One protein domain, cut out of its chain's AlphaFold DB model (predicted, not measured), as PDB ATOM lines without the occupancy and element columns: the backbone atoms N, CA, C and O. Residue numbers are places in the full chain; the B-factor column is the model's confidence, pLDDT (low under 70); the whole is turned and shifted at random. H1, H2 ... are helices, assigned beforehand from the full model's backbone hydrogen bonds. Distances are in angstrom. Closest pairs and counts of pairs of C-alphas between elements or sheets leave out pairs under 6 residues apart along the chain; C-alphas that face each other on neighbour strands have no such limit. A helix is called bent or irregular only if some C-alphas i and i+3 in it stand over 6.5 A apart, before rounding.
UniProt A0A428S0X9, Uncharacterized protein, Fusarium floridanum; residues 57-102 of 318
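AT A GLANCE: This is residues 57 to 102 of the 318 residues of an uncharacterized protein of Fusarium floridanum (UniProt A0A428S0X9). The model is a loose, flat string of helices, with the long helix H1 at one end, the slanting helix H2 in the middle and the one-turn helix H3 at the other end. From the end of H1 a long loop, residues 70 to 80, swings round to the start of H2, which runs back the opposite way, and no helix packs closely on another. The printed part has 46 residues with three named helices, in the order H1, H2, H3, and no named strand; its class is all helix. It is loose, with a radius of gyration of the C-alphas of 12.4 A, and the C-alphas span 33 by 26 by 13 A.

HOW THE PARTS SIT: Start at H1, residues 57 to 69, the longest helix, and look from there to H2, residues 81 to 90. These two are close but not clearly touching, and their closest C-alphas, those of Gln 65 and Ala 82, are 8.0 A apart. Their centres are 15.4 A apart. Their lines stand at a steep tilt of 48 degrees, and they run opposite ways. Go on to H3, residues 98 to 101, which is close to H2 but not clearly touching it. The closest C-alphas of that pair are those of Ala 87 and Leu 98, 7.9 A apart. H1 and H3 are apart, with no C-alpha of the one within 8 A of the other. Along the backbone of H1 and H2 you will find every O i to N i+4 pair within hydrogen-bond range, while H3, with four residues, is too short for such a pair, and its one O i to N i+3 pair is not within range.

IN THESE COORDINATES: Find C-alpha 57 at (224.892, 185.995, 131.549); from there H1 runs 18.0 A to C-alpha 69 at (219.209, 194.761, 116.895). Next look at C-alpha 81, at (211.393, 193.928, 123.318), where H2 begins; it runs 14.0 A to C-alpha 90. H3 runs from C-alpha 98 to C-alpha 101, at (206.461, 209.627, 136.431). No helix is bent.

THE WHOLE: The two C-alphas farthest apart are those of Glu 60 and Lys 100, at 33.5 A. The first and last printed C-alphas, those of Glu 57 and Cys 102, are 28.6 A apart. The printed part has no cut. The link from H1 to H2, with 11 residues, is long, and the link from H2 to H3, with 7 residues, is short. In the B-factor column the mean pLDDT of the printed part is 79.5; look for values under 70 at residues 74 to 77 and 96 to 102. The mean pLDDT of H1 is 94, and that of H3 is 53.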
ATOM      1  N   GLU A  57     226.311 185.755 131.845       94.94
ATOM      2  CA  GLU A  57     224.892 185.995 131.549       94.94
ATOM      3  C   GLU A  57     224.620 187.397 130.965       94.94
ATOM      4  O   GLU A  57     223.824 187.540 130.041       94.94
ATOM      5  N   ILE A  58     225.326 188.431 131.443       93.31
ATOM      6  CA  ILE A  58     225.196 189.803 130.924       93.31
ATOM      7  C   ILE A  58     225.841 189.905 129.541       93.31
ATOM      8  O   ILE A  58     225.267 190.503 128.632       93.31
ATOM      9  N   ALA A  59     227.028 189.318 129.370       92.94
ATOM     10  CA  ALA A  59     227.728 189.323 128.090       92.94
ATOM     11  C   ALA A  59     226.916 188.606 126.999       92.94
ATOM     12  O   ALA A  59     226.818 189.107 125.878       92.94
ATOM     13  N   GLU A  60     226.298 187.476 127.339       96.56
ATOM     14  CA  GLU A  60     225.413 186.731 126.447       96.56
ATOM     15  C   GLU A  60     224.169 187.548 126.078       96.56
ATOM     16  O   GLU A  60     223.878 187.705 124.893       96.56
ATOM     17  N   ALA A  61     223.486 188.152 127.058       95.25
ATOM     18  CA  ALA A  61     222.314 188.994 126.805       95.25
ATOM     19  C   ALA A  61     222.634 190.183 125.878       95.25
ATOM     20  O   ALA A  61     221.914 190.431 124.908       95.25
ATOM     21  N   VAL A  62     223.748 190.883 126.123       94.19
ATOM     22  CA  VAL A  62     224.205 191.997 125.274       94.19
ATOM     23  C   VAL A  62     224.585 191.508 123.877       94.19
ATOM     24  O   VAL A  62     224.226 192.147 122.890       94.19
ATOM     25  N   SER A  63     225.281 190.371 123.762       95.62
ATOM     26  CA  SER A  63     225.660 189.801 122.465       95.62
ATOM     27  C   SER A  63     224.435 189.411 121.637       95.62
ATOM     28  O   SER A  63     224.351 189.769 120.460       95.62
ATOM     29  N   ASN A  64     223.457 188.753 122.259       95.56
ATOM     30  CA  ASN A  64     222.199 188.384 121.619       95.56
ATOM     31  C   ASN A  64     221.453 189.629 121.122       95.56
ATOM     32  O   ASN A  64     221.083 189.687 119.948       95.56
ATOM     33  N   GLN A  65     221.327 190.660 121.966       93.88
ATOM     34  CA  GLN A  65     220.685 191.915 121.579       93.88
ATOM     35  C   GLN A  65     221.425 192.610 120.433       93.88
ATOM     36  O   GLN A  65     220.784 193.042 119.484       93.88
ATOM     37  N   ILE A  66     222.759 192.700 120.465       93.62
ATOM     38  CA  ILE A  66     223.542 193.349 119.399       93.62
ATOM     39  C   ILE A  66     223.378 192.624 118.060       93.62
ATOM     40  O   ILE A  66     223.251 193.280 117.023       93.62
ATOM     41  N   ASN A  67     223.372 191.289 118.076       94.00
ATOM     42  CA  ASN A  67     223.213 190.477 116.870       94.00
ATOM     43  C   ASN A  67     221.790 190.541 116.296       94.00
ATOM     44  O   ASN A  67     221.618 190.421 115.084       94.00
ATOM     45  N   GLN A  68     220.779 190.743 117.145       92.94
ATOM     46  CA  GLN A  68     219.391 190.914 116.721       92.94
ATOM     47  C   GLN A  68     219.094 192.352 116.267       92.94
ATOM     48  O   GLN A  68     218.529 192.569 115.196       92.94
ATOM     49  N   LEU A  69     219.448 193.336 117.095       90.62
ATOM     50  CA  LEU A  69     219.209 194.761 116.895       90.62
ATOM     51  C   LEU A  69     220.189 195.582 117.750       90.62
ATOM     52  O   LEU A  69     219.945 195.851 118.928       90.62
ATOM     53  N   SER A  70     221.284 196.020 117.130       86.88
ATOM     54  CA  SER A  70     222.346 196.787 117.795       86.88
ATOM     55  C   SER A  70     221.953 198.213 118.176       86.88
ATOM     56  O   SER A  70     222.496 198.758 119.134       86.88
ATOM     57  N   TYR A  71     221.032 198.829 117.434       84.94
ATOM     58  CA  TYR A  71     220.581 200.193 117.684       84.94
ATOM     59  C   TYR A  71     219.185 200.439 117.115       84.94
ATOM     60  O   TYR A  71     218.868 200.012 116.003       84.94
ATOM     61  N   LEU A  72     218.384 201.203 117.858       79.56
ATOM     62  CA  LEU A  72     217.101 201.720 117.413       79.56
ATOM     63  C   LEU A  72     216.941 203.164 117.882       79.56
ATOM     64  O   LEU A  72     217.125 203.467 119.058       79.56
ATOM     65  N   TYR A  73     216.578 204.057 116.964       72.50
ATOM     66  CA  TYR A  73     216.281 205.441 117.316       72.50
ATOM     67  C   TYR A  73     214.881 205.536 117.937       72.50
ATOM     68  O   TYR A  73     213.879 205.385 117.235       72.50
ATOM     69  N   SER A  74     214.817 205.810 119.241       62.78
ATOM     70  CA  SER A  74     213.572 205.881 120.024       62.78
ATOM     71  C   SER A  74     212.659 207.057 119.658       62.78
ATOM     72  O   SER A  74     211.486 207.050 120.013       62.78
ATOM     73  N   GLY A  75     213.165 208.061 118.929       54.75
ATOM     74  CA  GLY A  75     212.359 209.176 118.418       54.75
ATOM     75  C   GLY A  75     211.542 208.843 117.160       54.75
ATOM     76  O   GLY A  75     210.749 209.670 116.713       54.75
ATOM     77  N   ALA A  76     211.734 207.658 116.569       60.75
ATOM     78  CA  ALA A  76     210.928 207.159 115.456       60.75
ATOM     79  C   ALA A  76     209.761 206.279 115.948       60.75
ATOM     80  O   ALA A  76     209.641 205.957 117.122       60.75
ATOM     81  N   ARG A  77     208.899 205.832 115.027       66.00
ATOM     82  CA  ARG A  77     207.709 204.994 115.302       66.00
ATOM     83  C   ARG A  77     207.990 203.545 115.750       66.00
ATOM     84  O   ARG A  77     207.113 202.694 115.615       66.00
ATOM     85  N   PHE A  78     209.215 203.230 116.155       75.31
ATOM     86  CA  PHE A  78     209.666 201.861 116.400       75.31
ATOM     87  C   PHE A  78     209.975 201.641 117.880       75.31
ATOM     88  O   PHE A  78     210.388 202.564 118.573       75.31
ATOM     89  N   THR A  79     209.823 200.397 118.330       83.12
ATOM     90  CA  THR A  79     210.209 199.928 119.668       83.12
ATOM     91  C   THR A  79     210.914 198.567 119.559       83.12
ATOM     92  O   THR A  79     210.986 197.999 118.463       83.12
ATOM     93  N   CYS A  80     211.451 198.052 120.665       85.81
ATOM     94  CA  CYS A  80     212.030 196.711 120.754       85.81
ATOM     95  C   CYS A  80     211.738 196.059 122.111       85.81
ATOM     96  O   CYS A  80     211.562 196.756 123.113       85.81
ATOM     97  N   ASP A  81     211.754 194.725 122.140       91.06
ATOM     98  CA  ASP A  81     211.393 193.928 123.318       91.06
ATOM     99  C   ASP A  81     212.226 194.307 124.549       91.06
ATOM    100  O   ASP A  81     211.665 194.574 125.604       91.06
ATOM    101  N   ALA A  82     213.544 194.483 124.396       88.19
ATOM    102  CA  ALA A  82     214.419 194.899 125.494       88.19
ATOM    103  C   ALA A  82     213.993 196.231 126.152       88.19
ATOM    104  O   ALA A  82     214.113 196.391 127.367       88.19
ATOM    105  N   THR A  83     213.473 197.187 125.370       85.00
ATOM    106  CA  THR A  83     212.983 198.469 125.908       85.00
ATOM    107  C   THR A  83     211.631 198.297 126.606       85.00
ATOM    108  O   THR A  83     211.439 198.820 127.704       85.00
ATOM    109  N   GLU A  84     210.707 197.545 126.003       86.00
ATOM    110  CA  GLU A  84     209.365 197.291 126.556       86.00
ATOM    111  C   GLU A  84     209.408 196.443 127.839       86.00
ATOM    112  O   GLU A  84     208.686 196.716 128.804       86.00
ATOM    113  N   GLU A  85     210.284 195.439 127.892       88.44
ATOM    114  CA  GLU A  85     210.501 194.592 129.066       88.44
ATOM    115  C   GLU A  85     211.105 195.392 130.223       88.44
ATOM    116  O   GLU A  85     210.618 195.305 131.354       88.44
ATOM    117  N   LEU A  86     212.106 196.239 129.947       85.69
ATOM    118  CA  LEU A  86     212.680 197.132 130.955       85.69
ATOM    119  C   LEU A  86     211.637 198.129 131.476       85.69
ATOM    120  O   LEU A  86     211.526 198.324 132.687       85.69
ATOM    121  N   ALA A  87     210.846 198.735 130.587       80.88
ATOM    122  CA  ALA A  87     209.755 199.623 130.978       80.88
ATOM    123  C   ALA A  87     208.731 198.896 131.863       80.88
ATOM    124  O   ALA A  87     208.335 199.415 132.906       80.88
ATOM    125  N   SER A  88     208.351 197.672 131.493       83.25
ATOM    126  CA  SER A  88     207.423 196.840 132.266       83.25
ATOM    127  C   SER A  88     207.967 196.501 133.654       83.25
ATOM    128  O   SER A  88     207.225 196.588 134.635       83.25
ATOM    129  N   LEU A  89     209.261 196.175 133.754       84.38
ATOM    130  CA  LEU A  89     209.947 195.908 135.019       84.38
ATOM    131  C   LEU A  89     209.974 197.149 135.920       84.38
ATOM    132  O   LEU A  89     209.594 197.072 137.088       84.38
ATOM    133  N   LEU A  90     210.382 198.301 135.375       80.06
ATOM    134  CA  LEU A  90     210.474 199.567 136.114       80.06
ATOM    135  C   LEU A  90     209.108 200.049 136.608       80.06
ATOM    136  O   LEU A  90     208.994 200.567 137.718       80.06
ATOM    137  N   LEU A  91     208.068 199.859 135.798       78.50
ATOM    138  CA  LEU A  91     206.696 200.219 136.146       78.50
ATOM    139  C   LEU A  91     205.980 199.153 136.976       78.50
ATOM    140  O   LEU A  91     204.805 199.338 137.290       78.50
ATOM    141  N   GLN A  92     206.643 198.036 137.296       84.00
ATOM    142  CA  GLN A  92     206.043 196.900 138.001       84.00
ATOM    143  C   GLN A  92     204.719 196.453 137.354       84.00
ATOM    144  O   GLN A  92     203.742 196.142 138.036       84.00
ATOM    145  N   GLY A  93     204.663 196.482 136.019       73.50
ATOM    146  CA  GLY A  93     203.473 196.121 135.255       73.50
ATOM    147  C   GLY A  93     202.327 197.137 135.303       73.50
ATOM    148  O   GLY A  93     201.187 196.725 135.119       73.50
ATOM    149  N   GLN A  94     202.585 198.433 135.539       76.69
ATOM    150  CA  GLN A  94     201.599 199.520 135.403       76.69
ATOM    151  C   GLN A  94     201.716 200.217 134.029       76.69
ATOM    152  O   GLN A  94     202.498 201.166 133.883       76.69
ATOM    153  N   PRO A  95     200.950 199.804 132.996       73.50
ATOM    154  CA  PRO A  95     201.082 200.367 131.654       73.50
ATOM    155  C   PRO A  95     200.724 201.855 131.641       73.50
ATOM    156  O   PRO A  95     199.751 202.287 132.261       73.50
ATOM    157  N   GLY A  96     201.516 202.657 130.929       66.00
ATOM    158  CA  GLY A  96     201.329 204.110 130.849       66.00
ATOM    159  C   GLY A  96     201.862 204.907 132.048       66.00
ATOM    160  O   GLY A  96     201.751 206.131 132.041       66.00
ATOM    161  N   GLY A  97     202.483 204.271 133.052       61.59
ATOM    162  CA  GLY A  97     203.095 204.978 134.190       61.59
ATOM    163  C   GLY A  97     204.241 205.926 133.793       61.59
ATOM    164  O   GLY A  97     204.375 207.011 134.360       61.59
ATOM    165  N   LEU A  98     204.993 205.603 132.731       62.56
ATOM    166  CA  LEU A  98     206.074 206.462 132.215       62.56
ATOM    167  C   LEU A  98     205.577 207.848 131.773       62.56
ATOM    168  O   LEU A  98     206.302 208.825 131.943       62.56
ATOM    169  N   TYR A  99     204.328 207.962 131.297       56.09
ATOM    170  CA  TYR A  99     203.710 209.247 130.939       56.09
ATOM    171  C   TYR A  99     203.557 210.188 132.147       56.09
ATOM    172  O   TYR A  99     203.540 211.407 131.983       56.09
ATOM    173  N   LYS A 100     203.440 209.641 133.366       46.09
ATOM    174  CA  LYS A 100     203.181 210.413 134.593       46.09
ATOM    175  C   LYS A 100     204.404 210.589 135.490       46.09
ATOM    176  O   LYS A 100     204.421 211.543 136.262       46.09
ATOM    177  N   GLN A 101     205.388 209.688 135.429       46.75
ATOM    178  CA  GLN A 101     206.461 209.627 136.431       46.75
ATOM    179  C   GLN A 101     207.887 209.877 135.918       46.75
ATOM    180  O   GLN A 101     208.750 210.197 136.733       46.75
ATOM    181  N   CYS A 102     208.172 209.806 134.615       41.94
ATOM    182  CA  CYS A 102     209.548 209.945 134.125       41.94
ATOM    183  C   CYS A 102     209.816 211.312 133.481       41.94
ATOM    184  O   CYS A 102     209.831 211.450 132.263       41.94
TER     185      CYS A 102